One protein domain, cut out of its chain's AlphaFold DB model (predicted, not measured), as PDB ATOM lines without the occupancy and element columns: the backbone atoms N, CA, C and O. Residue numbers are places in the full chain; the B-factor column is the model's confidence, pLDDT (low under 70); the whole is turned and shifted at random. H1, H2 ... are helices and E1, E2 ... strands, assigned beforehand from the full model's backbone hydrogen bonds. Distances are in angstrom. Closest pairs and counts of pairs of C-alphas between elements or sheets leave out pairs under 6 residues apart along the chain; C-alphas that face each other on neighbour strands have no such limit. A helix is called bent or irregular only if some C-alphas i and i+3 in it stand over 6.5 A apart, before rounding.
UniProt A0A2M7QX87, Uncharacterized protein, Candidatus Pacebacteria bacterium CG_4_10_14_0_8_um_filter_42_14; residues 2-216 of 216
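Overview. This is residues 2 to 216 of the 216 residues of an uncharacterized protein of Candidatus Pacebacteria bacterium CG_4_10_14_0_8_um_filter_42_14 (UniProt A0A2M7QX87). A strongly twisted sheet of seven strands curls round one helix, H3. A helical hairpin of H1 and H2 reaches away past the E4 end of the sheet, and beyond E7 residues 191 to 216 trail off as a long tail without a named element. The 215 printed residues hold four named helices and seven named strands in the order H1 H2 E1 E2 H3 E3 H4 E4 E5 E6 E7; the sheet runs E4 E3 E5 E6 E1 E2 E7, all antiparallel. The class is mixed, helices and strands, with under half of the residues in named elements. The whole is compact, with a radius of gyration of the C-alphas of 19.6 A and spans of 59 by 55 by 31 A.

Arrangement. In the sheet, E4 (residues 120 to 122) is an edge strand beside E3 (101 to 105), with N 121 and O 103 2.9 A apart. Next come E5 (151 to 156), with N 104 and O 153 at 3.0 A, and E6 (162 to 172), with N 154 and O 164 at 3.0 A; E5 and E6 form a hairpin. E6 bends by 53 degrees at residue 169. E1 (57 to 64) follows, with N 61 and O 167 at 2.8 A, then its hairpin partner E2 (71 to 77), with N 60 and O 74 at 2.8 A, and the edge strand E7 (185 to 190), with N 73 and O 188 at 2.8 A. H3 (82 to 92) is on one face of the sheet, two layers, a helix over a sheet; the C-alphas of Ile 76 and Phe 85, the closest of E2 and H3, are 7.0 A apart. H2 (26 to 46) only grazes the sheet with residues 39 to 46. H1 (10 to 21) and H2 touch, closest at the C-alphas of Ile 20 and Val 26, 5.1 A, with a shallow tilt of 27 degrees, opposite ways; H1 touches with residues 16 to 20 alone, H2 with 26 to 30 alone. H4 (113 to 116) only grazes the sheet, and only just, with 5 pairs of C-alphas within 10 A. Every O i to N i+4 pair is within hydrogen-bond range in H1 and H3, 15 of 17 are in H2, and H4 is too short for one.

Along the chain. E6 is 29.3 A long, E1 22.1 A and H2 31.1 A; H2 is irregular, only just, C-alphas 42 and 45 being 6.6 A apart. H1 begins at C-alpha 10 (-27.999, 56.189, -37.884), and E7 ends at C-alpha 190 (10.726, 38.100, -52.736).

Size, cuts and confidence. The farthest C-alphas, those of Ala 21 and Arg 203, are 62.3 A apart. The printed part has no cut. The links E4 to E5 and E6 to E7 are long. Residues 2 to 3, 49, 114 to 116 and 207 to 216 have pLDDT under 70.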
ATOM      1  N   LYS A   2     -16.668  69.165 -43.949       51.62
ATOM      2  CA  LYS A   2     -17.579  68.058 -43.616       51.62
ATOM      3  C   LYS A   2     -16.765  66.929 -42.979       51.62
ATOM      4  O   LYS A   2     -15.780  66.499 -43.579       51.62
ATOM      5  N   GLU A   3     -17.159  66.507 -41.785       61.66
ATOM      6  CA  GLU A   3     -16.570  65.375 -41.069       61.66
ATOM      7  C   GLU A   3     -16.560  64.124 -41.964       61.66
ATOM      8  O   GLU A   3     -17.485  63.898 -42.758       61.66
ATOM      9  N   LEU A   4     -15.475  63.346 -41.921       72.50
ATOM     10  CA  LEU A   4     -15.385  62.101 -42.679       72.50
ATOM     11  C   LEU A   4     -16.283  61.062 -41.990       72.50
ATOM     12  O   LEU A   4     -15.870  60.410 -41.043       72.50
ATOM     13  N   LYS A   5     -17.510  60.893 -42.491       78.69
ATOM     14  CA  LYS A   5     -18.402  59.814 -42.050       78.69
ATOM     15  C   LYS A   5     -18.048  58.522 -42.795       78.69
ATOM     16  O   LYS A   5     -18.346  58.400 -43.982       78.69
ATOM     17  N   ILE A   6     -17.344  57.606 -42.126       83.06
ATOM     18  CA  ILE A   6     -16.915  56.306 -42.687       83.06
ATOM     19  C   ILE A   6     -17.957  55.220 -42.437       83.06
ATOM     20  O   ILE A   6     -18.191  54.371 -43.297       83.06
ATOM     21  N   ILE A   7     -18.582  55.275 -41.267       85.69
ATOM     22  CA  ILE A   7     -19.617  54.351 -40.823       85.69
ATOM     23  C   ILE A   7     -20.944  55.090 -40.876       85.69
ATOM     24  O   ILE A   7     -21.033  56.227 -40.414       85.69
ATOM     25  N   ASP A   8     -21.963  54.457 -41.453       86.25
ATOM     26  CA  ASP A   8     -23.330  54.952 -41.356       86.25
ATOM     27  C   ASP A   8     -24.077  54.186 -40.267       86.25
ATOM     28  O   ASP A   8     -24.452  53.032 -40.445       86.25
ATOM     29  N   ASP A   9     -24.232  54.830 -39.119       91.00
ATOM     30  CA  ASP A   9     -24.690  54.246 -37.860       91.00
ATOM     31  C   ASP A   9     -26.057  54.760 -37.405       91.00
ATOM     32  O   ASP A   9     -26.526  54.404 -36.326       91.00
ATOM     33  N   HIS A  10     -26.720  55.573 -38.231       91.06
ATOM     34  CA  HIS A  10     -27.999  56.189 -37.884       91.06
ATOM     35  C   HIS A  10     -29.056  55.142 -37.510       91.06
ATOM     36  O   HIS A  10     -29.632  55.200 -36.426       91.06
ATOM     37  N   GLU A  11     -29.270  54.152 -38.382       91.88
ATOM     38  CA  GLU A  11     -30.271  53.100 -38.165       91.88
ATOM     39  C   GLU A  11     -29.923  52.201 -36.977       91.88
ATOM     40  O   GLU A  11     -30.810  51.797 -36.225       91.88
ATOM     41  N   PHE A  12     -28.633  51.933 -36.765       93.19
ATOM     42  CA  PHE A  12     -28.155  51.160 -35.620       93.19
ATOM     43  C   PHE A  12     -28.477  51.866 -34.299       93.19
ATOM     44  O   PHE A  12     -29.129  51.292 -33.424       93.19
ATOM     45  N   LEU A  13     -28.083  53.138 -34.175       94.81
ATOM     46  CA  LEU A  13     -28.321  53.926 -32.968       94.81
ATOM     47  C   LEU A  13     -29.820  54.129 -32.721       94.81
ATOM     48  O   LEU A  13     -30.275  54.015 -31.584       94.81
ATOM     49  N   LEU A  14     -30.600  54.409 -33.768       95.19
ATOM     50  CA  LEU A  14     -32.048  54.583 -33.656       95.19
ATOM     51  C   LEU A  14     -32.734  53.282 -33.215       95.19
ATOM     52  O   LEU A  14     -33.565  53.301 -32.304       95.19
ATOM     53  N   GLY A  15     -32.355  52.152 -33.819       94.50
ATOM     54  CA  GLY A  15     -32.896  50.832 -33.504       94.50
ATOM     55  C   GLY A  15     -32.619  50.402 -32.065       94.50
ATOM     56  O   GLY A  15     -33.550  50.007 -31.356       94.50
ATOM     57  N   ILE A  16     -31.370  50.537 -31.605       95.06
ATOM     58  CA  ILE A  16     -30.993  50.186 -30.230       95.06
ATOM     59  C   ILE A  16     -31.712  51.075 -29.214       95.06
ATOM     60  O   ILE A  16     -32.328  50.562 -28.279       95.06
ATOM     61  N   ASN A  17     -31.686  52.399 -29.397       95.81
ATOM     62  CA  ASN A  17     -32.304  53.317 -28.438       95.81
ATOM     63  C   ASN A  17     -33.817  53.100 -28.329       95.81
ATOM     64  O   ASN A  17     -34.373  53.156 -27.231       95.81
ATOM     65  N   ARG A  18     -34.482  52.786 -29.447       97.19
ATOM     66  CA  ARG A  18     -35.896  52.407 -29.438       97.19
ATOM     67  C   ARG A  18     -36.137  51.130 -28.631       97.19
ATOM     68  O   ARG A  18     -37.040  51.111 -27.801       97.19
ATOM     69  N   ALA A  19     -35.340  50.083 -28.842       96.50
ATOM     70  CA  ALA A  19     -35.488  48.825 -28.107       96.50
ATOM     71  C   ALA A  19     -35.250  48.997 -26.593       96.50
ATOM     72  O   ALA A  19     -36.002  48.438 -25.792       96.50
ATOM     73  N   ILE A  20     -34.281  49.835 -26.201       96.94
ATOM     74  CA  ILE A  20     -34.047  50.210 -24.798       96.94
ATOM     75  C   ILE A  20     -35.262  50.941 -24.213       96.94
ATOM     76  O   ILE A  20     -35.703  50.602 -23.116       96.94
ATOM     77  N   ALA A  21     -35.828  51.914 -24.936       97.00
ATOM     78  CA  ALA A  21     -37.011  52.656 -24.490       97.00
ATOM     79  C   ALA A  21     -38.252  51.755 -24.325       97.00
ATOM     80  O   ALA A  21     -39.099  52.016 -23.476       97.00
ATOM     81  N   GLU A  22     -38.336  50.675 -25.104       97.94
ATOM     82  CA  GLU A  22     -39.361  49.629 -25.001       97.94
ATOM     83  C   GLU A  22     -39.071  48.595 -23.887       97.94
ATOM     84  O   GLU A  22     -39.862  47.676 -23.684       97.94
ATOM     85  N   GLY A  23     -37.950  48.713 -23.164       96.81
ATOM     86  CA  GLY A  23     -37.567  47.801 -22.080       96.81
ATOM     87  C   GLY A  23     -37.024  46.443 -22.543       96.81
ATOM     88  O   GLY A  23     -36.970  45.501 -21.753       96.81
ATOM     89  N   ARG A  24     -36.620  46.307 -23.812       96.44
ATOM     90  CA  ARG A  24     -36.136  45.040 -24.383       96.44
ATOM     91  C   ARG A  24     -34.625  44.913 -24.219       96.44
ATOM     92  O   ARG A  24     -33.900  45.760 -24.721       96.44
ATOM     93  N   HIS A  25     -34.160  43.839 -23.568       94.62
ATOM     94  CA  HIS A  25     -32.730  43.493 -23.439       94.62
ATOM     95  C   HIS A  25     -31.837  44.679 -23.018       94.62
ATOM     96  O   HIS A  25     -30.762  44.890 -23.573       94.62
ATOM     97  N   VAL A  26     -32.325  45.501 -22.080       95.56
ATOM     98  CA  VAL A  26     -31.761  46.830 -21.783       95.56
ATOM     99  C   VAL A  26     -30.276  46.770 -21.437       95.56
ATOM    100  O   VAL A  26     -29.506  47.570 -21.963       95.56
ATOM    101  N   ASP A  27     -29.875  45.836 -20.579       96.69
ATOM    102  CA  ASP A  27     -28.489  45.746 -20.116       96.69
ATOM    103  C   ASP A  27     -27.555  45.309 -21.248       96.69
ATOM    104  O   ASP A  27     -26.533  45.954 -21.474       96.69
ATOM    105  N   GLN A  28     -27.954  44.301 -22.038       94.50
ATOM    106  CA  GLN A  28     -27.177  43.865 -23.203       94.50
ATOM    107  C   GLN A  28     -27.037  44.992 -24.229       94.50
ATOM    108  O   GLN A  28     -25.960  45.228 -24.763       94.50
ATOM    109  N   LEU A  29     -28.119  45.721 -24.508       95.31
ATOM    110  CA  LEU A  29     -28.098  46.807 -25.486       95.31
ATOM    111  C   LEU A  29     -27.248  48.000 -25.034       95.31
ATOM    112  O   LEU A  29     -26.617  48.639 -25.874       95.31
ATOM    113  N   LYS A  30     -27.197  48.295 -23.731       95.62
ATOM    114  CA  LYS A  30     -26.280  49.307 -23.187       95.62
ATOM    115  C   LYS A  30     -24.824  48.883 -23.335       95.62
ATOM    116  O   LYS A  30     -24.028  49.681 -23.814       95.62
ATOM    117  N   GLU A  31     -24.505  47.629 -23.021       94.44
ATOM    118  CA  GLU A  31     -23.165  47.072 -23.239       94.44
ATOM    119  C   GLU A  31     -22.755  47.183 -24.718       94.44
ATOM    120  O   GLU A  31     -21.665  47.656 -25.022       94.44
ATOM    121  N   ARG A  32     -23.655  46.868 -25.663       92.88
ATOM    122  CA  ARG A  32     -23.391  47.049 -27.106       92.88
ATOM    123  C   ARG A  32     -23.097  48.506 -27.485       92.88
ATOM    124  O   ARG A  32     -22.240  48.753 -28.332       92.88
ATOM    125  N   LEU A  33     -23.801  49.476 -26.892       95.06
ATOM    126  CA  LEU A  33     -23.526  50.900 -27.127       95.06
ATOM    127  C   LEU A  33     -22.159  51.315 -26.574       95.06
ATOM    128  O   LEU A  33     -21.468  52.104 -27.217       95.06
ATOM    129  N   GLU A  34     -21.759  50.782 -25.420       94.00
ATOM    130  CA  GLU A  34     -20.439  51.022 -24.827       94.00
ATOM    131  C   GLU A  34     -19.318  50.408 -25.680       94.00
ATOM    132  O   GLU A  34     -18.335  51.085 -25.986       94.00
ATOM    133  N   GLU A  35     -19.491  49.167 -26.146       91.25
ATOM    134  CA  GLU A  35     -18.560  48.507 -27.069       91.25
ATOM    135  C   GLU A  35     -18.401  49.301 -28.379       91.25
ATOM    136  O   GLU A  35     -17.275  49.524 -28.840       91.25
ATOM    137  N   TYR A  36     -19.517  49.766 -28.960       92.94
ATOM    138  CA  TYR A  36     -19.507  50.594 -30.167       92.94
ATOM    139  C   TYR A  36     -18.826  51.948 -29.924       92.94
ATOM    140  O   TYR A  36     -18.041  52.404 -30.758       92.94
ATOM    141  N   ALA A  37     -19.062  52.580 -28.772       92.38
ATOM    142  CA  ALA A  37     -18.396  53.824 -28.405       92.38
ATOM    143  C   ALA A  37     -16.871  53.646 -28.274       92.38
ATOM    144  O   ALA A  37     -16.131  54.447 -28.843       92.38
ATOM    145  N   ASP A  38     -16.392  52.581 -27.616       91.12
ATOM    146  CA  ASP A  38     -14.953  52.267 -27.516       91.12
ATOM    147  C   ASP A  38     -14.363  51.934 -28.901       91.12
ATOM    148  O   ASP A  38     -13.271  52.387 -29.244       91.12
ATOM    149  N   TYR A  39     -15.105  51.220 -29.759       90.56
ATOM    150  CA  TYR A  39     -14.709  50.985 -31.156       90.56
ATOM    151  C   TYR A  39     -14.491  52.293 -31.929       90.56
ATOM    152  O   TYR A  39     -13.440  52.472 -32.549       90.56
ATOM    153  N   ARG A  40     -15.447  53.228 -31.863       90.38
ATOM    154  CA  ARG A  40     -15.348  54.538 -32.526       90.38
ATOM    155  C   ARG A  40     -14.214  55.373 -31.938       90.38
ATOM    156  O   ARG A  40     -13.391  55.885 -32.690       90.38
ATOM    157  N   GLN A  41     -14.124  55.444 -30.610       90.06
ATOM    158  CA  GLN A  41     -13.096  56.206 -29.904       90.06
ATOM    159  C   GLN A  41     -11.680  55.764 -30.286       90.06
ATOM    160  O   GLN A  41     -10.799  56.610 -30.443       90.06
ATOM    161  N   VAL A  42     -11.457  54.456 -30.436       89.31
ATOM    162  CA  VAL A  42     -10.153  53.924 -30.832       89.31
ATOM    163  C   VAL A  42      -9.905  54.098 -32.321       89.31
ATOM    164  O   VAL A  42      -8.812  54.511 -32.686       89.31
ATOM    165  N   LEU A  43     -10.869  53.776 -33.186       88.88
ATOM    166  CA  LEU A  43     -10.608  53.656 -34.621       88.88
ATOM    167  C   LEU A  43     -10.699  54.994 -35.369       88.88
ATOM    168  O   LEU A  43      -9.910  55.227 -36.283       88.88
ATOM    169  N   ASP A  44     -11.600  55.899 -34.974       88.75
ATOM    170  CA  ASP A  44     -11.806  57.185 -35.660       88.75
ATOM    171  C   ASP A  44     -10.537  58.055 -35.751       88.75
ATOM    172  O   ASP A  44     -10.281  58.591 -36.833       88.75
ATOM    173  N   PRO A  45      -9.690  58.175 -34.705       88.06
ATOM    174  CA  PRO A  45      -8.446  58.943 -34.786       88.06
ATOM    175  C   PRO A  45      -7.482  58.466 -35.879       88.06
ATOM    176  O   PRO A  45      -6.713  59.267 -36.408       88.06
ATOM    177  N   PHE A  46      -7.532  57.181 -36.243       89.75
ATOM    178  CA  PHE A  46      -6.691  56.619 -37.298       89.75
ATOM    179  C   PHE A  46      -7.200  56.969 -38.691       89.75
ATOM    180  O   PHE A  46      -6.450  56.821 -39.651       89.75
ATOM    181  N   PHE A  47      -8.442  57.441 -38.829       89.12
ATOM    182  CA  PHE A  47      -9.005  57.812 -40.115       89.12
ATOM    183  C   PHE A  47      -9.274  59.319 -40.216       89.12
ATOM    184  O   PHE A  47     -10.352  59.818 -39.901       89.12
ATOM    185  N   SER A  48      -8.306  60.053 -40.762       76.88
ATOM    186  CA  SER A  48      -8.377  61.495 -40.993       76.88
ATOM    187  C   SER A  48      -8.006  61.858 -42.430       76.88
ATOM    188  O   SER A  48      -6.955  61.490 -42.949       76.88
ATOM    189  N   ARG A  49      -8.835  62.687 -43.079       68.69
ATOM    190  CA  ARG A  49      -8.520  63.251 -44.411       68.69
ATOM    191  C   ARG A  49      -7.370  64.261 -44.388       68.69
ATOM    192  O   ARG A  49      -6.958  64.703 -45.457       68.69
ATOM    193  N   LEU A  50      -6.938  64.699 -43.205       70.44
ATOM    194  CA  LEU A  50      -6.062  65.860 -43.047       70.44
ATOM    195  C   LEU A  50      -4.577  65.509 -43.151       70.44
ATOM    196  O   LEU A  50      -3.786  66.381 -43.493       70.44
ATOM    197  N   HIS A  51      -4.198  64.262 -42.872       74.75
ATOM    198  CA  HIS A  51      -2.784  63.894 -42.756       74.75
ATOM    199  C   HIS A  51      -2.176  63.473 -44.096       74.75
ATOM    200  O   HIS A  51      -1.007  63.744 -44.353       74.75
ATOM    201  N   ASN A  52      -2.973  62.878 -44.987       84.25
ATOM    202  CA  ASN A  52      -2.474  62.280 -46.218       84.25
ATOM    203  C   ASN A  52      -3.077  62.929 -47.476       84.25
ATOM    204  O   ASN A  52      -4.299  62.913 -47.666       84.25
ATOM    205  N   PRO A  53      -2.251  63.474 -48.392       87.44
ATOM    206  CA  PRO A  53      -2.741  63.994 -49.660       87.44
ATOM    207  C   PRO A  53      -3.394  62.895 -50.507       87.44
ATOM    208  O   PRO A  53      -2.780  61.884 -50.843       87.44
ATOM    209  N   SER A  54      -4.639  63.122 -50.935       89.88
ATOM    210  CA  SER A  54      -5.398  62.118 -51.705       89.88
ATOM    211  C   SER A  54      -4.745  61.705 -53.034       89.88
ATOM    212  O   SER A  54      -5.026  60.623 -53.545       89.88
ATOM    213  N   ASN A  55      -3.893  62.561 -53.602       93.00
ATOM    214  CA  ASN A  55      -3.230  62.345 -54.888       93.00
ATOM    215  C   ASN A  55      -1.826  61.736 -54.755       93.00
ATOM    216  O   ASN A  55      -1.027  61.885 -55.667       93.00
ATOM    217  N   GLN A  56      -1.480  61.122 -53.625       95.69
ATOM    218  CA  GLN A  56      -0.216  60.397 -53.489       95.69
ATOM    219  C   GLN A  56      -0.347  58.939 -53.929       95.69
ATOM    220  O   GLN A  56      -1.417  58.338 -53.837       95.69
ATOM    221  N   ILE A  57       0.767  58.375 -54.378       98.31
ATOM    222  CA  ILE A  57       1.001  56.939 -54.476       98.31
ATOM    223  C   ILE A  57       1.713  56.515 -53.198       98.31
ATOM    224  O   ILE A  57       2.758  57.073 -52.865       98.31
ATOM    225  N   PHE A  58       1.144  55.542 -52.501       98.38
ATOM    226  CA  PHE A  58       1.715  54.940 -51.304       98.38
ATOM    227  C   PHE A  58       2.390  53.629 -51.691       98.38
ATOM    228  O   PHE A  58       1.810  52.829 -52.427       98.38
ATOM    229  N   THR A  59       3.607  53.415 -51.204       98.75
ATOM    230  CA  THR A  59       4.380  52.191 -51.410       98.75
ATOM    231  C   THR A  59       4.423  51.411 -50.107       98.75
ATOM    232  O   THR A  59       4.958  51.888 -49.105       98.75
ATOM    233  N   PHE A  60       3.894  50.194 -50.132       98.81
ATOM    234  CA  PHE A  60       3.824  49.309 -48.979       98.81
ATOM    235  C   PHE A  60       4.717  48.092 -49.167       98.81
ATOM    236  O   PHE A  60       4.694  47.460 -50.221       98.81
ATOM    237  N   LEU A  61       5.454  47.737 -48.117       98.69
ATOM    238  CA  LEU A  61       6.032  46.410 -47.961       98.69
ATOM    239  C   LEU A  61       5.017  45.525 -47.241       98.69
ATOM    240  O   LEU A  61       4.652  45.793 -46.099       98.69
ATOM    241  N   VAL A  62       4.595  44.459 -47.904       98.44
ATOM    242  CA  VAL A  62       3.684  43.444 -47.384       98.44
ATOM    243  C   VAL A  62       4.489  42.177 -47.130       98.44
ATOM    244  O   VAL A  62       5.117  41.642 -48.041       98.44
ATOM    245  N   THR A  63       4.519  41.719 -45.885       97.81
ATOM    246  CA  THR A  63       5.305  40.567 -45.427       97.81
ATOM    247  C   THR A  63       4.364  39.494 -44.922       97.81
ATOM    248  O   THR A  63       3.558  39.768 -44.039       97.81
ATOM    249  N   PHE A  64       4.479  38.280 -45.447       95.25
ATOM    250  CA  PHE A  64       3.682  37.152 -44.977       95.25
ATOM    251  C   PHE A  64       4.195  36.676 -43.613       95.25
ATOM    252  O   PHE A  64       5.393  36.440 -43.441       95.25
ATOM    253  N   ASP A  65       3.317  36.557 -42.617       91.44
ATOM    254  CA  ASP A  65       3.764  36.349 -41.238       91.44
ATOM    255  C   ASP A  65       4.319  34.943 -40.988       91.44
ATOM    256  O   ASP A  65       5.293  34.812 -40.242       91.44
ATOM    257  N   TYR A  66       3.816  33.933 -41.702       86.38
ATOM    258  CA  TYR A  66       4.346  32.567 -41.657       86.38
ATOM    259  C   TYR A  66       5.705  32.417 -42.350       86.38
ATOM    260  O   TYR A  66       6.424  31.466 -42.079       86.38
ATOM    261  N   SER A  67       6.107  33.337 -43.233       87.12
ATOM    262  CA  SER A  67       7.445  33.305 -43.833       87.12
ATOM    263  C   SER A  67       7.929  34.706 -44.164       87.12
ATOM    264  O   SER A  67       7.564  35.291 -45.183       87.12
ATOM    265  N   LYS A  68       8.850  35.220 -43.343       87.75
ATOM    266  CA  LYS A  68       9.425  36.567 -43.508       87.75
ATOM    267  C   LYS A  68      10.243  36.737 -44.797       87.75
ATOM    268  O   LYS A  68      10.601  37.855 -45.157       87.75
ATOM    269  N   VAL A  69      10.541  35.643 -45.504       92.19
ATOM    270  CA  VAL A  69      11.177  35.668 -46.830       92.19
ATOM    271  C   VAL A  69      10.174  36.056 -47.921       92.19
ATOM    272  O   VAL A  69      10.576  36.619 -48.942       92.19
ATOM    273  N   VAL A  70       8.887  35.768 -47.713       95.69
ATOM    274  CA  VAL A  70       7.817  36.062 -48.664       95.69
ATOM    275  C   VAL A  70       7.341  37.494 -48.461       95.69
ATOM    276  O   VAL A  70       6.640  37.814 -47.500       95.69
ATOM    277  N   THR A  71       7.730  38.366 -49.390       98.19
ATOM    278  CA  THR A  71       7.371  39.785 -49.357       98.19
ATOM    279  C   THR A  71       6.885  40.297 -50.705       98.19
ATOM    280  O   THR A  71       7.243  39.772 -51.766       98.19
ATOM    281  N   ARG A  72       6.050  41.335 -50.669       98.38
ATOM    282  CA  ARG A  72       5.489  42.034 -51.826       98.38
ATOM    283  C   ARG A  72       5.628  43.527 -51.599       98.38
ATOM    284  O   ARG A  72       5.226  44.027 -50.556       98.38
ATOM    285  N   THR A  73       6.192  44.235 -52.563       98.81
ATOM    286  CA  THR A  73       6.196  45.697 -52.559       98.81
ATOM    287  C   THR A  73       5.103  46.159 -53.497       98.81
ATOM    288  O   THR A  73       5.200  45.924 -54.699       98.81
ATOM    289  N   ILE A  74       4.065  46.786 -52.961       98.88
ATOM    290  CA  ILE A  74       2.884  47.197 -53.721       98.88
ATOM    291  C   ILE A  74       2.773  48.713 -53.678       98.88
ATOM    292  O   ILE A  74       2.863  49.326 -52.616       98.88
ATOM    293  N   GLU A  75       2.558  49.317 -54.840       98.81
ATOM    294  CA  GLU A  75       2.142  50.709 -54.940       98.81
ATOM    295  C   GLU A  75       0.630  50.801 -55.123       98.81
ATOM    296  O   GLU A  75       0.046  50.067 -55.919       98.81
ATOM    297  N   ILE A  76      -0.003  51.744 -54.429       98.69
ATOM    298  CA  ILE A  76      -1.433  52.022 -54.552       98.69
ATOM    299  C   ILE A  76      -1.707  53.523 -54.504       98.69
ATOM    300  O   ILE A  76      -1.100  54.268 -53.734       98.69
ATOM    301  N   HIS A  77      -2.639  53.988 -55.333       98.31
ATOM    302  CA  HIS A  77      -3.030  55.391 -55.341       98.31
ATOM    303  C   HIS A  77      -3.924  55.705 -54.129       98.31
ATOM    304  O   HIS A  77      -4.888  54.994 -53.864       98.31
ATOM    305  N   GLY A  78      -3.689  56.822 -53.438       96.94
ATOM    306  CA  GLY A  78      -4.366  57.199 -52.192       96.94
ATOM    307  C   GLY A  78      -5.894  57.155 -52.261       96.94
ATOM    308  O   GLY A  78      -6.542  56.672 -51.339       96.94
ATOM    309  N   LYS A  79      -6.484  57.616 -53.374       96.38
ATOM    310  CA  LYS A  79      -7.940  57.553 -53.646       96.38
ATOM    311  C   LYS A  79      -8.534  56.146 -53.805       96.38
ATOM    312  O   LYS A  79      -9.762  56.037 -53.833       96.38
ATOM    313  N   GLN A  80      -7.715  55.112 -53.964       97.88
ATOM    314  CA  GLN A  80      -8.184  53.733 -54.059       97.88
ATOM    315  C   GLN A  80      -8.543  53.187 -52.689       97.88
ATOM    316  O   GLN A  80      -8.130  53.723 -51.662       97.88
ATOM    317  N   THR A  81      -9.373  52.154 -52.686       98.06
ATOM    318  CA  THR A  81      -9.930  51.591 -51.463       98.06
ATOM    319  C   THR A  81      -9.029  50.516 -50.873       98.06
ATOM    320  O   THR A  81      -8.225  49.903 -51.580       98.06
ATOM    321  N   PHE A  82      -9.191  50.242 -49.581       98.25
ATOM    322  CA  PHE A  82      -8.536  49.096 -48.947       98.25
ATOM    323  C   PHE A  82      -8.946  47.767 -49.600       98.25
ATOM    324  O   PHE A  82      -8.135  46.855 -49.663       98.25
ATOM    325  N   ASN A  83     -10.151  47.662 -50.170       98.25
ATOM    326  CA  ASN A  83     -10.585  46.472 -50.908       98.25
ATOM    327  C   ASN A  83      -9.776  46.291 -52.201       98.25
ATOM    328  O   ASN A  83      -9.421  45.177 -52.569       98.25
ATOM    329  N   GLN A  84      -9.454  47.387 -52.903       98.62
ATOM    330  CA  GLN A  84      -8.552  47.316 -54.059       98.62
ATOM    331  C   GLN A  84      -7.153  46.870 -53.627       98.62
ATOM    332  O   GLN A  84      -6.542  46.062 -54.320       98.62
ATOM    333  N   PHE A  85      -6.678  47.332 -52.468       98.69
ATOM    334  CA  PHE A  85      -5.399  46.892 -51.919       98.69
ATOM    335  C   PHE A  85      -5.395  45.407 -51.541       98.69
ATOM    336  O   PHE A  85      -4.492  44.685 -51.949       98.69
ATOM    337  N   ALA A  86      -6.425  44.939 -50.829       98.50
ATOM    338  CA  ALA A  86      -6.588  43.537 -50.448       98.50
ATOM    339  C   ALA A  86      -6.557  42.620 -51.674       98.50
ATOM    340  O   ALA A  86      -5.820  41.638 -51.691       98.50
ATOM    341  N   LYS A  87      -7.286  42.988 -52.736       98.44
ATOM    342  CA  LYS A  87      -7.284  42.245 -54.002       98.44
ATOM    343  C   LYS A  87      -5.884  42.109 -54.593       98.44
ATOM    344  O   LYS A  87      -5.542  41.010 -55.006       98.44
ATOM    345  N   GLU A  88      -5.088  43.180 -54.594       98.69
ATOM    346  CA  GLU A  88      -3.705  43.131 -55.088       98.69
ATOM    347  C   GLU A  88      -2.805  42.267 -54.199       98.69
ATOM    348  O   GLU A  88      -1.990  41.502 -54.709       98.69
ATOM    349  N   ILE A  89      -2.950  42.344 -52.869       98.50
ATOM    350  CA  ILE A  89      -2.193  41.490 -51.942       98.50
ATOM    351  C   ILE A  89      -2.482  40.017 -52.248       98.50
ATOM    352  O   ILE A  89      -1.547  39.254 -52.494       98.50
ATOM    353  N   ILE A  90      -3.760  39.642 -52.315       98.12
ATOM    354  CA  ILE A  90      -4.214  38.272 -52.586       98.12
ATOM    355  C   ILE A  90      -3.740  37.810 -53.973       98.12
ATOM    356  O   ILE A  90      -3.103  36.761 -54.098       98.12
ATOM    357  N   SER A  91      -3.943  38.614 -55.022       98.00
ATOM    358  CA  SER A  91      -3.514  38.248 -56.378       98.00
ATOM    359  C   SER A  91      -1.993  38.164 -56.513       98.00
ATOM    360  O   SER A  91      -1.492  37.326 -57.258       98.00
ATOM    361  N   SER A  92      -1.232  38.967 -55.763       97.75
ATOM    362  CA  SER A  92       0.237  38.896 -55.742       97.75
ATOM    363  C   SER A  92       0.776  37.608 -55.098       97.75
ATOM    364  O   SER A  92       1.952  37.260 -55.266       97.75
ATOM    365  N   MET A  93      -0.073  36.881 -54.371       96.00
ATOM    366  CA  MET A  93       0.202  35.535 -53.865       96.00
ATOM    367  C   MET A  93      -0.230  34.439 -54.850       96.00
ATOM    368  O   MET A  93       0.080  33.271 -54.638       96.00
ATOM    369  N   GLY A  94      -0.877  34.804 -55.962       95.31
ATOM    370  CA  GLY A  94      -1.458  33.860 -56.916       95.31
ATOM    371  C   GLY A  94      -2.747  33.214 -56.411       95.31
ATOM    372  O   GLY A  94      -3.092  32.129 -56.867       95.31
ATOM    373  N   TRP A  95      -3.423  33.846 -55.450       95.75
ATOM    374  CA  TRP A  95      -4.655  33.346 -54.846       95.75
ATOM    375  C   TRP A  95      -5.890  33.980 -55.483       95.75
ATOM    376  O   TRP A  95      -5.843  35.082 -56.039       95.75
ATOM    377  N   TYR A  96      -7.011  33.282 -55.362       95.44
ATOM    378  CA  TYR A  96      -8.339  33.791 -55.653       95.44
ATOM    379  C   TYR A  96      -8.898  34.505 -54.420       95.44
ATOM    380  O   TYR A  96      -8.705  34.072 -53.294       95.44
ATOM    381  N   ASN A  97      -9.599  35.621 -54.618       94.06
ATOM    382  CA  ASN A  97     -10.274  36.334 -53.530       94.06
ATOM    383  C   ASN A  97     -11.692  35.776 -53.333       94.06
ATOM    384  O   ASN A  97     -12.676  36.441 -53.662       94.06
ATOM    385  N   ASP A  98     -11.770  34.527 -52.891       93.88
ATOM    386  CA  ASP A  98     -12.997  33.754 -52.660       93.88
ATOM    387  C   ASP A  98     -13.360  33.613 -51.172       93.88
ATOM    388  O   ASP A  98     -14.438  33.117 -50.852       93.88
ATOM    389  N   HIS A  99     -12.505  34.110 -50.276       94.25
ATOM    390  CA  HIS A  99     -12.724  34.143 -48.832       94.25
ATOM    391  C   HIS A  99     -12.826  35.579 -48.304       94.25
ATOM    392  O   HIS A  99     -12.503  36.561 -48.979       94.25
ATOM    393  N   MET A 100     -13.302  35.709 -47.065       95.12
ATOM    394  CA  MET A 100     -13.340  36.995 -46.375       95.12
ATOM    395  C   MET A 100     -11.936  37.476 -45.999       95.12
ATOM    396  O   MET A 100     -10.995  36.696 -45.855       95.12
ATOM    397  N   HIS A 101     -11.813  38.789 -45.837       95.75
ATOM    398  CA  HIS A 101     -10.578  39.441 -45.432       95.75
ATOM    399  C   HIS A 101     -10.859  40.653 -44.552       95.75
ATOM    400  O   HIS A 101     -11.971  41.187 -44.537       95.75
ATOM    401  N   GLY A 102      -9.820  41.147 -43.896       95.69
ATOM    402  CA  GLY A 102      -9.878  42.390 -43.148       95.69
ATOM    403  C   GLY A 102      -8.495  42.929 -42.843       95.69
ATOM    404  O   GLY A 102      -7.492  42.222 -42.916       95.69
ATOM    405  N   PHE A 103      -8.449  44.210 -42.516       96.75
ATOM    406  CA  PHE A 103      -7.255  44.858 -41.997       96.75
ATOM    407  C   PHE A 103      -7.489  45.214 -40.539       96.75
ATOM    408  O   PHE A 103      -8.618  45.507 -40.148       96.75
ATOM    409  N   SER A 104      -6.418  45.237 -39.762       94.38
ATOM    410  CA  SER A 104      -6.464  45.564 -38.342       94.38
ATOM    411  C   SER A 104      -5.360  46.546 -37.993       94.38
ATOM    412  O   SER A 104      -4.312  46.605 -38.646       94.38
ATOM    413  N   LEU A 105      -5.543  47.276 -36.900       92.06
ATOM    414  CA  LEU A 105      -4.408  47.921 -36.247       92.06
ATOM    415  C   LEU A 105      -3.387  46.845 -35.809       92.06
ATOM    416  O   LEU A 105      -3.717  45.660 -35.732       92.06
ATOM    417  N   LYS A 106      -2.125  47.222 -35.574       82.25
ATOM    418  CA  LYS A 106      -1.127  46.315 -34.960       82.25
ATOM    419  C   LYS A 106      -0.814  46.662 -33.519       82.25
ATOM    420  O   LYS A 106      -0.589  45.769 -32.715       82.25
ATOM    421  N   ASN A 107      -0.819  47.951 -33.201       75.31
ATOM    422  CA  ASN A 107      -0.514  48.446 -31.872       75.31
ATOM    423  C   ASN A 107      -1.582  49.465 -31.492       75.31
ATOM    424  O   ASN A 107      -1.642  50.544 -32.078       75.31
ATOM    425  N   VAL A 108      -2.411  49.114 -30.514       79.62
ATOM    426  CA  VAL A 108      -3.323  50.057 -29.867       79.62
ATOM    427  C   VAL A 108      -2.844  50.229 -28.427       79.62
ATOM    428  O   VAL A 108      -2.767  49.234 -27.701       79.62
ATOM    429  N   PRO A 109      -2.474  51.450 -27.998       76.62
ATOM    430  CA  PRO A 109      -2.025  51.685 -26.632       76.62
ATOM    431  C   PRO A 109      -3.032  51.159 -25.603       76.62
ATOM    432  O   PRO A 109      -4.220  51.468 -25.671       76.62
ATOM    433  N   GLY A 110      -2.547  50.364 -24.647       78.94
ATOM    434  CA  GLY A 110      -3.368  49.828 -23.557       78.94
ATOM    435  C   GLY A 110      -4.294  48.666 -23.934       78.94
ATOM    436  O   GLY A 110      -5.131  48.304 -23.113       78.94
ATOM    437  N   LYS A 111      -4.160  48.078 -25.131       78.81
ATOM    438  CA  LYS A 111      -4.952  46.918 -25.569       78.81
ATOM    439  C   LYS A 111      -4.059  45.704 -25.820       78.81
ATOM    440  O   LYS A 111      -2.930  45.830 -26.297       78.81
ATOM    441  N   THR A 112      -4.563  44.521 -25.492       74.75
ATOM    442  CA  THR A 112      -3.887  43.243 -25.773       74.75
ATOM    443  C   THR A 112      -4.011  42.864 -27.256       74.75
ATOM    444  O   THR A 112      -4.940  43.328 -27.914       74.75
ATOM    445  N   PRO A 113      -3.141  41.995 -27.816       70.25
ATOM    446  CA  PRO A 113      -3.223  41.598 -29.228       70.25
ATOM    447  C   PRO A 113      -4.608  41.086 -29.657       70.25
ATOM    448  O   PRO A 113      -5.082  41.430 -30.735       70.25
ATOM    449  N   HIS A 114      -5.310  40.345 -28.794       61.91
ATOM    450  CA  HIS A 114      -6.674  39.876 -29.069       61.91
ATOM    451  C   HIS A 114      -7.681  41.028 -29.188       61.91
ATOM    452  O   HIS A 114      -8.518  41.040 -30.089       61.91
ATOM    453  N   GLU A 115      -7.556  42.047 -28.338       65.62
ATOM    454  CA  GLU A 115      -8.354  43.271 -28.414       65.62
ATOM    455  C   GLU A 115      -7.944  44.183 -29.572       65.62
ATOM    456  O   GLU A 115      -8.628  45.158 -29.845       65.62
ATOM    457  N   VAL A 116      -6.850  43.915 -30.280       64.88
ATOM    458  CA  VAL A 116      -6.517  44.683 -31.482       64.88
ATOM    459  C   VAL A 116      -7.403  44.250 -32.659       64.88
ATOM    460  O   VAL A 116      -7.805  45.087 -33.465       64.88
ATOM    461  N   HIS A 117      -7.810  42.976 -32.715       75.06
ATOM    462  CA  HIS A 117      -8.635  42.437 -33.802       75.06
ATOM    463  C   HIS A 117     -10.071  42.988 -33.831       75.06
ATOM    464  O   HIS A 117     -10.668  43.060 -34.903       75.06
ATOM    465  N   ARG A 118     -10.616  43.469 -32.703       81.06
ATOM    466  CA  ARG A 118     -11.893  44.226 -32.686       81.06
ATOM    467  C   ARG A 118     -11.787  45.586 -33.383       81.06
ATOM    468  O   ARG A 118     -12.804  46.129 -33.800       81.06
ATOM    469  N   PHE A 119     -10.581  46.128 -33.542       89.00
ATOM    470  CA  PHE A 119     -10.317  47.386 -34.247       89.00
ATOM    471  C   PHE A 119      -9.892  47.106 -35.692       89.00
ATOM    472  O   PHE A 119      -8.818  47.509 -36.149       89.00
ATOM    473  N   SER A 120     -10.762  46.378 -36.390       91.44
ATOM    474  CA  SER A 120     -10.574  45.961 -37.776       91.44
ATOM    475  C   SER A 120     -11.620  46.571 -38.705       91.44
ATOM    476  O   SER A 120     -12.654  47.099 -38.278       91.44
ATOM    477  N   TRP A 121     -11.329  46.488 -39.999       93.62
ATOM    478  CA  TRP A 121     -12.253  46.812 -41.073       93.62
ATOM    479  C   TRP A 121     -12.248  45.715 -42.128       93.62
ATOM    480  O   TRP A 121     -11.193  45.233 -42.548       93.62
ATOM    481  N   TYR A 122     -13.446  45.316 -42.536       94.50
ATOM    482  CA  TYR A 122     -13.693  44.013 -43.145       94.50
ATOM    483  C   TYR A 122     -14.082  44.115 -44.613       94.50
ATOM    484  O   TYR A 122     -14.443  45.183 -45.119       94.50
ATOM    485  N   ALA A 123     -13.999  42.985 -45.306       94.12
ATOM    486  CA  ALA A 123     -14.475  42.829 -46.668       94.12
ATOM    487  C   ALA A 123     -15.938  43.297 -46.821       94.12
ATOM    488  O   ALA A 123     -16.713  43.283 -45.858       94.12
ATOM    489  N   PRO A 124     -16.351  43.697 -48.037       91.94
ATOM    490  CA  PRO A 124     -17.751  43.994 -48.311       91.94
ATOM    491  C   PRO A 124     -18.635  42.799 -47.946       91.94
ATOM    492  O   PRO A 124     -18.234  41.657 -48.159       91.94
ATOM    493  N   TYR A 125     -19.846  43.078 -47.465       87.56
ATOM    494  CA  TYR A 125     -20.833  42.071 -47.044       87.56
ATOM    495  C   TYR A 125     -20.479  41.280 -45.776       87.56
ATOM    496  O   TYR A 125     -21.219  40.364 -45.431       87.56
ATOM    497  N   TRP A 126     -19.412  41.647 -45.058       88.69
ATOM    498  CA  TRP A 126     -19.181  41.140 -43.707       88.69
ATOM    499  C   TRP A 126     -20.356  41.491 -42.780       88.69
ATOM    500  O   TRP A 126     -20.981  42.551 -42.919       88.69
ATOM    501  N   GLU A 127     -20.664  40.592 -41.846       86.25
ATOM    502  CA  GLU A 127     -21.776  40.759 -40.912       86.25
ATOM    503  C   GLU A 127     -21.559  41.980 -40.005       86.25
ATOM    504  O   GLU A 127     -20.473  42.218 -39.481       86.25
ATOM    505  N   GLN A 128     -22.607  42.783 -39.821       82.69
ATOM    506  CA  GLN A 128     -22.585  43.956 -38.935       82.69
ATOM    507  C   GLN A 128     -23.150  43.605 -37.555       82.69
ATOM    508  O   GLN A 128     -24.037  44.287 -37.044       82.69
ATOM    509  N   ASP A 129     -22.654  42.511 -36.987       79.06
ATOM    510  CA  ASP A 129     -22.984  42.019 -35.651       79.06
ATOM    511  C   ASP A 129     -21.676  41.989 -34.839       79.06
ATOM    512  O   ASP A 129     -20.687  41.420 -35.315       79.06
ATOM    513  N   PRO A 130     -21.587  42.656 -33.672       83.69
ATOM    514  CA  PRO A 130     -22.680  43.281 -32.912       83.69
ATOM    515  C   PRO A 130     -22.983  44.750 -33.211       83.69
ATOM    516  O   PRO A 130     -23.961  45.291 -32.691       83.69
ATOM    517  N   TYR A 131     -22.172  45.413 -34.028       88.31
ATOM    518  CA  TYR A 131     -22.363  46.817 -34.386       88.31
ATOM    519  C   TYR A 131     -21.808  47.112 -35.786       88.31
ATOM    520  O   TYR A 131     -21.021  46.324 -36.320       88.31
ATOM    521  N   PRO A 132     -22.183  48.250 -36.403       90.94
ATOM    522  CA  PRO A 132     -21.649  48.662 -37.691       90.94
ATOM    523  C   PRO A 132     -20.123  48.750 -37.680       90.94
ATOM    524  O   PRO A 132     -19.519  49.372 -36.805       90.94
ATOM    525  N   THR A 133     -19.503  48.166 -38.699       90.38
ATOM    526  CA  THR A 133     -18.052  48.177 -38.894       90.38
ATOM    527  C   THR A 133     -17.679  48.959 -40.149       90.38
ATOM    528  O   THR A 133     -18.508  49.284 -41.004       90.38
ATOM    529  N   ILE A 134     -16.401  49.306 -40.261       92.56
ATOM    530  CA  ILE A 134     -15.853  49.876 -41.489       92.56
ATOM    531  C   ILE A 134     -15.699  48.766 -42.540       92.56
ATOM    532  O   ILE A 134     -15.119  47.718 -42.257       92.56
ATOM    533  N   PHE A 135     -16.124  49.039 -43.777       94.25
ATOM    534  CA  PHE A 135     -15.867  48.155 -44.918       94.25
ATOM    535  C   PHE A 135     -14.727  48.642 -45.810       94.25
ATOM    536  O   PHE A 135     -14.610  49.833 -46.124       94.25
ATOM    537  N   THR A 136     -13.908  47.698 -46.274       96.25
ATOM    538  CA  THR A 136     -12.703  47.945 -47.074       96.25
ATOM    539  C   THR A 136     -13.000  48.614 -48.416       96.25
ATOM    540  O   THR A 136     -12.126  49.280 -48.967       96.25
ATOM    541  N   ASP A 137     -14.210  48.484 -48.961       96.12
ATOM    542  CA  ASP A 137     -14.643  49.138 -50.202       96.12
ATOM    543  C   ASP A 137     -15.124  50.583 -50.009       96.12
ATOM    544  O   ASP A 137     -15.267  51.313 -50.991       96.12
ATOM    545  N   ARG A 138     -15.323  51.021 -48.762       93.44
ATOM    546  CA  ARG A 138     -15.768  52.380 -48.414       93.44
ATOM    547  C   ARG A 138     -14.629  53.268 -47.922       93.44
ATOM    548  O   ARG A 138     -14.690  54.490 -48.091       93.44
ATOM    549  N   VAL A 139     -13.570  52.679 -47.364       94.19
ATOM    550  CA  VAL A 139     -12.375  53.418 -46.933       94.19
ATOM    551  C   VAL A 139     -11.307  53.485 -48.005       94.19
ATOM    552  O   VAL A 139     -10.940  52.484 -48.617       94.19
ATOM    553  N   ARG A 140     -10.777  54.691 -48.206       95.94
ATOM    554  CA  ARG A 140      -9.665  54.963 -49.117       95.94
ATOM    555  C   ARG A 140      -8.342  54.940 -48.367       95.94
ATOM    556  O   ARG A 140      -8.303  55.326 -47.205       95.94
ATOM    557  N   ILE A 141      -7.261  54.570 -49.051       96.88
ATOM    558  CA  ILE A 141      -5.915  54.497 -48.466       96.88
ATOM    559  C   ILE A 141      -5.520  55.820 -47.810       96.88
ATOM    560  O   ILE A 141      -5.025  55.816 -46.689       96.88
ATOM    561  N   TYR A 142      -5.806  56.959 -48.449       95.44
ATOM    562  CA  TYR A 142      -5.451  58.272 -47.895       95.44
ATOM    563  C   TYR A 142      -6.263  58.683 -46.656       95.44
ATOM    564  O   TYR A 142      -5.976  59.721 -46.072       95.44
ATOM    565  N   TYR A 143      -7.304  57.936 -46.275       94.94
ATOM    566  CA  TYR A 143      -8.022  58.216 -45.032       94.94
ATOM    567  C   TYR A 143      -7.233  57.776 -43.813       94.94
ATOM    568  O   TYR A 143      -7.372  58.412 -42.782       94.94
ATOM    569  N   PHE A 144      -6.433  56.719 -43.914       94.38
ATOM    570  CA  PHE A 144      -5.697  56.206 -42.769       94.38
ATOM    571  C   PHE A 144      -4.493  57.096 -42.445       94.38
ATOM    572  O   PHE A 144      -3.840  57.589 -43.364       94.38
ATOM    573  N   ASP A 145      -4.183  57.307 -41.168       92.88
ATOM    574  CA  ASP A 145      -3.052  58.115 -40.714       92.88
ATOM    575  C   ASP A 145      -1.725  57.348 -40.764       92.88
ATOM    576  O   ASP A 145      -1.174  56.908 -39.756       92.88
ATOM    577  N   TRP A 146      -1.178  57.241 -41.970       93.19
ATOM    578  CA  TRP A 146       0.114  56.603 -42.189       93.19
ATOM    579  C   TRP A 146       1.325  57.348 -41.613       93.19
ATOM    580  O   TRP A 146       2.405  56.760 -41.552       93.19
ATOM    581  N   ILE A 147       1.188  58.624 -41.226       89.75
ATOM    582  CA  ILE A 147       2.308  59.410 -40.681       89.75
ATOM    583  C   ILE A 147       2.621  58.930 -39.268       89.75
ATOM    584  O   ILE A 147       3.779  58.697 -38.927       89.75
ATOM    585  N   THR A 148       1.582  58.789 -38.450       89.56
ATOM    586  CA  THR A 148       1.719  58.364 -37.054       89.56
ATOM    587  C   THR A 148       1.657  56.845 -36.909       89.56
ATOM    588  O   THR A 148       2.287  56.292 -36.010       89.56
ATOM    589  N   HIS A 149       0.978  56.157 -37.832       91.75
ATOM    590  CA  HIS A 149       0.787  54.709 -37.801       91.75
ATOM    591  C   HIS A 149       1.207  54.080 -39.138       91.75
ATOM    592  O   HIS A 149       0.376  53.774 -39.987       91.75
ATOM    593  N   PRO A 150       2.510  53.859 -39.370       94.56
ATOM    594  CA  PRO A 150       2.992  53.355 -40.654       94.56
ATOM    595  C   PRO A 150       2.749  51.852 -40.858       94.56
ATOM    596  O   PRO A 150       3.097  51.337 -41.918       94.56
ATOM    597  N   GLU A 151       2.201  51.131 -39.874       95.38
ATOM    598  CA  GLU A 151       2.042  49.674 -39.913       95.38
ATOM    599  C   GLU A 151       0.626  49.220 -39.541       95.38
ATOM    600  O   GLU A 151       0.056  49.680 -38.550       95.38
ATOM    601  N   ILE A 152       0.093  48.267 -40.309       96.00
ATOM    602  CA  ILE A 152      -1.197  47.603 -40.068       96.00
ATOM    603  C   ILE A 152      -1.100  46.096 -40.348       96.00
ATOM    604  O   ILE A 152      -0.141  45.611 -40.959       96.00
ATOM    605  N   GLY A 153      -2.078  45.340 -39.859       96.00
ATOM    606  CA  GLY A 153      -2.272  43.928 -40.168       96.00
ATOM    607  C   GLY A 153      -3.233  43.740 -41.335       96.00
ATOM    608  O   GLY A 153      -4.088  44.591 -41.589       96.00
ATOM    609  N   PHE A 154      -3.094  42.618 -42.030       96.81
ATOM    610  CA  PHE A 154      -4.074  42.126 -42.989       96.81
ATOM    611  C   PHE A 154      -4.234  40.619 -42.821       96.81
ATOM    612  O   PHE A 154      -3.238  39.900 -42.767       96.81
ATOM    613  N   THR A 155      -5.480  40.170 -42.763       95.50
ATOM    614  CA  THR A 155      -5.852  38.760 -42.668       95.50
ATOM    615  C   THR A 155      -6.721  38.416 -43.867       95.50
ATOM    616  O   THR A 155      -7.674  39.135 -44.178       95.50
ATOM    617  N   PHE A 156      -6.385  37.325 -44.543       95.31
ATOM    618  CA  PHE A 156      -7.188  36.718 -45.599       95.31
ATOM    619  C   PHE A 156      -7.518  35.286 -45.201       95.31
ATOM    620  O   PHE A 156      -6.664  34.616 -44.633       95.31
ATOM    621  N   ASP A 157      -8.731  34.845 -45.528       93.25
ATOM    622  CA  ASP A 157      -9.241  33.527 -45.167       93.25
ATOM    623  C   ASP A 157      -9.209  33.298 -43.651       93.25
ATOM    624  O   ASP A 157      -8.245  32.793 -43.094       93.25
ATOM    625  N   TYR A 158     -10.282  33.678 -42.955       89.25
ATOM    626  CA  TYR A 158     -10.378  33.483 -41.504       89.25
ATOM    627  C   TYR A 158     -10.451  32.004 -41.073       89.25
ATOM    628  O   TYR A 158     -10.409  31.736 -39.875       89.25
ATOM    629  N   GLY A 159     -10.581  31.055 -42.010       87.81
ATOM    630  CA  GLY A 159     -10.451  29.627 -41.722       87.81
ATOM    631  C   GLY A 159      -8.986  29.202 -41.624       87.81
ATOM    632  O   GLY A 159      -8.592  28.592 -40.631       87.81
ATOM    633  N   ASP A 160      -8.187  29.578 -42.627       86.50
ATOM    634  CA  ASP A 160      -6.758  29.226 -42.731       86.50
ATOM    635  C   ASP A 160      -5.802  30.273 -42.117       86.50
ATOM    636  O   ASP A 160      -4.599  30.029 -41.975       86.50
ATOM    637  N   ASP A 161      -6.345  31.421 -41.724       89.44
ATOM    638  CA  ASP A 161      -5.733  32.493 -40.941       89.44
ATOM    639  C   ASP A 161      -4.478  33.117 -41.583       89.44
ATOM    640  O   ASP A 161      -3.443  33.328 -40.950       89.44
ATOM    641  N   HIS A 162      -4.526  33.428 -42.885       91.94
ATOM    642  CA  HIS A 162      -3.370  33.980 -43.596       91.94
ATOM    643  C   HIS A 162      -3.078  35.437 -43.207       91.94
ATOM    644  O   HIS A 162      -3.697  36.375 -43.717       91.94
ATOM    645  N   HIS A 163      -2.061  35.631 -42.362       93.94
ATOM    646  CA  HIS A 163      -1.645  36.947 -41.862       93.94
ATOM    647  C   HIS A 163      -0.510  37.603 -42.643       93.94
ATOM    648  O   HIS A 163       0.488  36.979 -43.022       93.94
ATOM    649  N   PHE A 164      -0.625  38.921 -42.782       95.88
ATOM    650  CA  PHE A 164       0.379  39.784 -43.377       95.88
ATOM    651  C   PHE A 164       0.657  41.007 -42.493       95.88
ATOM    652  O   PHE A 164      -0.249  41.683 -42.000       95.88
ATOM    653  N   ASN A 165       1.937  41.353 -42.354       96.75
ATOM    654  CA  ASN A 165       2.370  42.670 -41.900       96.75
ATOM    655  C   ASN A 165       2.451  43.624 -43.094       96.75
ATOM    656  O   ASN A 165       3.126  43.319 -44.076       96.75
ATOM    657  N   ILE A 166       1.808  44.783 -42.990       98.12
ATOM    658  CA  ILE A 166       1.871  45.839 -43.994       98.12
ATOM    659  C   ILE A 166       2.553  47.051 -43.380       98.12
ATOM    660  O   ILE A 166       2.076  47.585 -42.382       98.12
ATOM    661  N   LYS A 167       3.619  47.519 -44.026       98.06
ATOM    662  CA  LYS A 167       4.377  48.702 -43.623       98.06
ATOM    663  C   LYS A 167       4.458  49.711 -44.757       98.06
ATOM    664  O   LYS A 167       4.884  49.361 -45.858       98.06
ATOM    665  N   LEU A 168       4.106  50.968 -44.494       98.00
ATOM    666  CA  LEU A 168       4.392  52.073 -45.403       98.00
ATOM    667  C   LEU A 168       5.911  52.278 -45.473       98.00
ATOM    668  O   LEU A 168       6.558  52.526 -44.456       98.00
ATOM    669  N   ILE A 169       6.477  52.190 -46.676       98.38
ATOM    670  CA  ILE A 169       7.916  52.389 -46.916       98.38
ATOM    671  C   ILE A 169       8.217  53.609 -47.790       98.38
ATOM    672  O   ILE A 169       9.376  53.985 -47.944       98.38
ATOM    673  N   GLY A 170       7.192  54.236 -48.364       97.62
ATOM    674  CA  GLY A 170       7.355  55.447 -49.154       97.62
ATOM    675  C   GLY A 170       6.028  56.026 -49.617       97.62
ATOM    676  O   GLY A 170       5.019  55.329 -49.696       97.62
ATOM    677  N   ALA A 171       6.044  57.311 -49.946       97.12
ATOM    678  CA  ALA A 171       4.942  57.988 -50.607       97.12
ATOM    679  C   ALA A 171       5.505  58.978 -51.629       97.12
ATOM    680  O   ALA A 171       6.534  59.613 -51.393       97.12
ATOM    681  N   ARG A 172       4.838  59.113 -52.776       97.00
ATOM    682  CA  ARG A 172       5.248  60.032 -53.846       97.00
ATOM    683  C   ARG A 172       4.049  60.623 -54.564       97.00
ATOM    684  O   ARG A 172       2.949  60.083 -54.521       97.00
ATOM    685  N   VAL A 173       4.264  61.725 -55.268       96.44
ATOM    686  CA  VAL A 173       3.273  62.257 -56.211       96.44
ATOM    687  C   VAL A 173       3.357  61.437 -57.513       96.44
ATOM    688  O   VAL A 173       4.465  61.068 -57.915       96.44
ATOM    689  N   PRO A 174       2.228  61.103 -58.166       96.06
ATOM    690  CA  PRO A 174       2.240  60.462 -59.474       96.06
ATOM    691  C   PRO A 174       2.884  61.380 -60.517       96.06
ATOM    692  O   PRO A 174       2.724  62.602 -60.483       96.06
ATOM    693  N   THR A 175       3.605  60.785 -61.459       96.19
ATOM    694  CA  THR A 175       4.132  61.493 -62.632       96.19
ATOM    695  C   THR A 175       3.002  61.866 -63.598       96.19
ATOM    696  O   THR A 175       1.892  61.341 -63.512       96.19
ATOM    697  N   SER A 176       3.273  62.748 -64.566       94.00
ATOM    698  CA  SER A 176       2.277  63.191 -65.559       94.00
ATOM    699  C   SER A 176       1.702  62.061 -66.426       94.00
ATOM    700  O   SER A 176       0.616  62.215 -66.985       94.00
ATOM    701  N   PHE A 177       2.404  60.932 -66.540       95.12
ATOM    702  CA  PHE A 177       1.978  59.772 -67.325       95.12
ATOM    703  C   PHE A 177       1.217  58.728 -66.498       95.12
ATOM    704  O   PHE A 177       0.556  57.859 -67.067       95.12
ATOM    705  N   GLU A 178       1.281  58.806 -65.169       96.94
ATOM    706  CA  GLU A 178       0.667  57.829 -64.280       96.94
ATOM    707  C   GLU A 178      -0.792  58.180 -63.991       96.94
ATOM    708  O   GLU A 178      -1.120  59.227 -63.434       96.94
ATOM    709  N   LYS A 179      -1.690  57.260 -64.348       95.50
ATOM    710  CA  LYS A 179      -3.125  57.364 -64.065       95.50
ATOM    711  C   LYS A 179      -3.481  56.483 -62.875       95.50
ATOM    712  O   LYS A 179      -2.894  55.422 -62.697       95.50
ATOM    713  N   GLN A 180      -4.517  56.855 -62.120       96.00
ATOM    714  CA  GLN A 180      -5.015  56.054 -60.989       96.00
ATOM    715  C   GLN A 180      -5.314  54.592 -61.377       96.00
ATOM    716  O   GLN A 180      -5.110  53.698 -60.569       96.00
ATOM    717  N   THR A 181      -5.765  54.332 -62.609       96.19
ATOM    718  CA  THR A 181      -6.075  52.979 -63.113       96.19
ATOM    719  C   THR A 181      -4.850  52.083 -63.311       96.19
ATOM    720  O   THR A 181      -5.016  50.900 -63.567       96.19
ATOM    721  N   MET A 182      -3.636  52.635 -63.237       97.69
ATOM    722  CA  MET A 182      -2.381  51.873 -63.284       97.69
ATOM    723  C   MET A 182      -2.000  51.288 -61.917       97.69
ATOM    724  O   MET A 182      -0.952  50.663 -61.787       97.69
ATOM    725  N   PHE A 183      -2.832  51.534 -60.904       98.25
ATOM    726  CA  PHE A 183      -2.668  51.076 -59.537       98.25
ATOM    727  C   PHE A 183      -3.911  50.265 -59.105       98.25
ATOM    728  O   PHE A 183      -4.994  50.466 -59.669       98.25
ATOM    729  N   PRO A 184      -3.813  49.392 -58.087       98.50
ATOM    730  CA  PRO A 184      -2.579  48.997 -57.418       98.50
ATOM    731  C   PRO A 184      -1.645  48.253 -58.379       98.50
ATOM    732  O   PRO A 184      -2.081  47.790 -59.432       98.50
ATOM    733  N   ARG A 185      -0.358  48.187 -58.049       97.75
ATOM    734  CA  ARG A 185       0.604  47.394 -58.816       97.75
ATOM    735  C   ARG A 185       1.678  46.796 -57.924       97.75
ATOM    736  O   ARG A 185       2.245  47.487 -57.073       97.75
ATOM    737  N   LEU A 186       2.018  45.542 -58.184       98.44
ATOM    738  CA  LEU A 186       3.212  44.905 -57.651       98.44
ATOM    739  C   LEU A 186       4.479  45.509 -58.286       98.44
ATOM    740  O   LEU A 186       4.697  45.417 -59.491       98.44
ATOM    741  N   VAL A 187       5.328  46.122 -57.463       98.25
ATOM    742  CA  VAL A 187       6.614  46.716 -57.869       98.25
ATOM    743  C   VAL A 187       7.754  45.709 -57.754       98.25
ATOM    744  O   VAL A 187       8.646  45.676 -58.598       98.25
ATOM    745  N   SER A 188       7.746  44.889 -56.704       98.12
ATOM    746  CA  SER A 188       8.741  43.834 -56.503       98.12
ATOM    747  C   SER A 188       8.201  42.735 -55.596       98.12
ATOM    748  O   SER A 188       7.271  42.952 -54.819       98.12
ATOM    749  N   HIS A 189       8.792  41.545 -55.671       97.19
ATOM    750  CA  HIS A 189       8.476  40.447 -54.765       97.19
ATOM    751  C   HIS A 189       9.727  39.645 -54.406       97.19
ATOM    752  O   HIS A 189      10.671  39.547 -55.191       97.19
ATOM    753  N   LYS A 190       9.718  39.052 -53.212       97.06
ATOM    754  CA  LYS A 190      10.726  38.100 -52.736       97.06
ATOM    755  C   LYS A 190      10.025  36.863 -52.186       97.06
ATOM    756  O   LYS A 190       8.898  36.949 -51.697       97.06
ATOM    757  N   GLY A 191      10.697  35.719 -52.287       93.69
ATOM    758  CA  GLY A 191      10.171  34.438 -51.832       93.69
ATOM    759  C   GLY A 191       9.058  33.901 -52.730       93.69
ATOM    760  O   GLY A 191       8.377  34.636 -53.452       93.69
ATOM    761  N   ARG A 192       8.878  32.584 -52.692       90.94
ATOM    762  CA  ARG A 192       7.787  31.906 -53.391       90.94
ATOM    763  C   ARG A 192       6.507  32.055 -52.567       90.94
ATOM    764  O   ARG A 192       6.539  31.802 -51.369       90.94
ATOM    765  N   ALA A 193       5.396  32.447 -53.194       88.56
ATOM    766  CA  ALA A 193       4.090  32.413 -52.530       88.56
ATOM    767  C   ALA A 193       3.764  30.986 -52.051       88.56
ATOM    768  O   ALA A 193       4.134  30.014 -52.722       88.56
ATOM    769  N   ILE A 194       3.074  30.856 -50.917       87.06
ATOM    770  CA  ILE A 194       2.469  29.570 -50.551       87.06
ATOM    771  C   ILE A 194       1.260  29.302 -51.456       87.06
ATOM    772  O   ILE A 194       0.657  30.240 -51.980       87.06
ATOM    773  N   ALA A 195       0.939  28.032 -51.691       87.31
ATOM    774  CA  ALA A 195      -0.297  27.682 -52.387       87.31
ATOM    775  C   ALA A 195      -1.503  28.102 -51.537       87.31
ATOM    776  O   ALA A 195      -1.425  28.003 -50.317       87.31
ATOM    777  N   GLN A 196      -2.587  28.544 -52.185       86.44
ATOM    778  CA  GLN A 196      -3.815  28.932 -51.485       86.44
ATOM    779  C   GLN A 196      -4.416  27.742 -50.738       86.44
ATOM    780  O   GLN A 196      -4.688  27.830 -49.554       86.44
ATOM    781  N   TYR A 197      -4.552  26.608 -51.430       83.56
ATOM    782  CA  TYR A 197      -5.077  25.381 -50.850       83.56
ATOM    783  C   TYR A 197      -4.036  24.269 -50.862       83.56
ATOM    784  O   TYR A 197      -3.239  24.162 -51.807       83.56
ATOM    785  N   PRO A 198      -4.078  23.380 -49.860       73.94
ATOM    786  CA  PRO A 198      -3.459  22.073 -49.956       73.94
ATOM    787  C   PRO A 198      -3.825  21.351 -51.241       73.94
ATOM    788  O   PRO A 198      -4.992  21.166 -51.576       73.94
ATOM    789  N   GLY A 199      -2.800  20.891 -51.955       70.31
ATOM    790  CA  GLY A 199      -3.025  19.963 -53.053       70.31
ATOM    791  C   GLY A 199      -3.578  18.659 -52.488       70.31
ATOM    792  O   GLY A 199      -2.968  18.072 -51.595       70.31
ATOM    793  N   ILE A 200      -4.696  18.181 -53.017       70.88
ATOM    794  CA  ILE A 200      -5.214  16.854 -52.686       70.88
ATOM    795  C   ILE A 200      -4.563  15.853 -53.635       70.88
ATOM    796  O   ILE A 200      -4.482  16.073 -54.844       70.88
ATOM    797  N   ASN A 201      -4.057  14.746 -53.101       72.44
ATOM    798  CA  ASN A 201      -3.692  13.615 -53.938       72.44
ATOM    799  C   ASN A 201      -4.973  12.977 -54.485       72.44
ATOM    800  O   ASN A 201      -5.672  12.283 -53.755       72.44
ATOM    801  N   GLU A 202      -5.264  13.176 -55.769       75.50
ATOM    802  CA  GLU A 202      -6.486  12.673 -56.420       75.50
ATOM    803  C   GLU A 202      -6.672  11.151 -56.295       75.50
ATOM    804  O   GLU A 202      -7.797  10.661 -56.336       75.50
ATOM    805  N   ARG A 203      -5.585  10.389 -56.104       73.69
ATOM    806  CA  ARG A 203      -5.635   8.928 -55.962       73.69
ATOM    807  C   ARG A 203      -5.872   8.466 -54.524       73.69
ATOM    808  O   ARG A 203      -6.449   7.402 -54.330       73.69
ATOM    809  N   THR A 204      -5.363   9.196 -53.530       81.50
ATOM    810  CA  THR A 204      -5.387   8.761 -52.116       81.50
ATOM    811  C   THR A 204      -6.294   9.608 -51.227       81.50
ATOM    812  O   THR A 204      -6.588   9.198 -50.111       81.50
ATOM    813  N   GLY A 205      -6.738  10.777 -51.694       77.25
ATOM    814  CA  GLY A 205      -7.463  11.765 -50.891       77.25
ATOM    815  C   GLY A 205      -6.587  12.492 -49.863       77.25
ATOM    816  O   GLY A 205      -7.089  13.328 -49.118       77.25
ATOM    817  N   GLU A 206      -5.285  12.200 -49.805       76.50
ATOM    818  CA  GLU A 206      -4.389  12.802 -48.820       76.50
ATOM    819  C   GLU A 206      -4.112  14.274 -49.133       76.50
ATOM    820  O   GLU A 206      -3.756  14.650 -50.254       76.50
ATOM    821  N   VAL A 207      -4.216  15.096 -48.093       69.50
ATOM    822  CA  VAL A 207      -3.931  16.528 -48.116       69.50
ATOM    823  C   VAL A 207      -2.415  16.743 -48.078       69.50
ATOM    824  O   VAL A 207      -1.750  16.412 -47.094       69.50
ATOM    825  N   LYS A 208      -1.833  17.321 -49.135       66.38
ATOM    826  CA  LYS A 208      -0.431  17.760 -49.118       66.38
ATOM    827  C   LYS A 208      -0.323  19.007 -48.254       66.38
ATOM    828  O   LYS A 208      -0.804  20.068 -48.640       66.38
ATOM    829  N   ASN A 209       0.340  18.887 -47.108       63.56
ATOM    830  CA  ASN A 209       0.569  20.015 -46.214       63.56
ATOM    831  C   ASN A 209       1.338  21.136 -46.946       63.56
ATOM    832  O   ASN A 209       2.513  20.968 -47.281       63.56
ATOM    833  N   ILE A 210       0.670  22.271 -47.186       62.78
ATOM    834  CA  ILE A 210       1.234  23.437 -47.884       62.78
ATOM    835  C   ILE A 210       2.375  24.088 -47.124       62.78
ATOM    836  O   ILE A 210       3.172  24.776 -47.744       62.78
ATOM    837  N   TYR A 211       2.489  23.848 -45.821       59.28
ATOM    838  CA  TYR A 211       3.511  24.441 -44.971       59.28
ATOM    839  C   TYR A 211       4.793  23.600 -44.907       59.28
ATOM    840  O   TYR A 211       5.864  24.137 -44.642       59.28
ATOM    841  N   LYS A 212       4.725  22.296 -45.217       52.84
ATOM    842  CA  LYS A 212       5.844  21.357 -45.013       52.84
ATOM    843  C   LYS A 212       7.098  21.688 -45.837       52.84
ATOM    844  O   LYS A 212       8.184  21.336 -45.422       52.84
ATOM    845  N   ASN A 213       6.961  22.392 -46.962       50.41
ATOM    846  CA  ASN A 213       8.090  22.757 -47.832       50.41
ATOM    847  C   ASN A 213       8.563  24.216 -47.667       50.41
ATOM    848  O   ASN A 213       9.357  24.681 -48.481       50.41
ATOM    849  N   TYR A 214       8.020  24.968 -46.702       51.50
ATOM    850  CA  TYR A 214       8.326  26.399 -46.526       51.50
ATOM    851  C   TYR A 214       9.053  26.717 -45.213       51.50
ATOM    852  O   TYR A 214       9.510  27.848 -45.045       51.50
ATOM    853  N   PHE A 215       9.145  25.739 -44.310       48.28
ATOM    854  CA  PHE A 215       9.815  25.846 -43.012       48.28
ATOM    855  C   PHE A 215      11.089  24.987 -42.900       48.28
ATOM    856  O   PHE A 215      11.745  25.045 -41.861       48.28
ATOM    857  N   ASP A 216      11.429  24.242 -43.959       43.53
ATOM    858  CA  ASP A 216      12.717  23.554 -44.146       43.53
ATOM    859  C   ASP A 216      13.684  24.452 -44.943       43.53
ATOM    860  O   ASP A 216      14.902  24.434 -44.645       43.53
TER     861      ASP A 216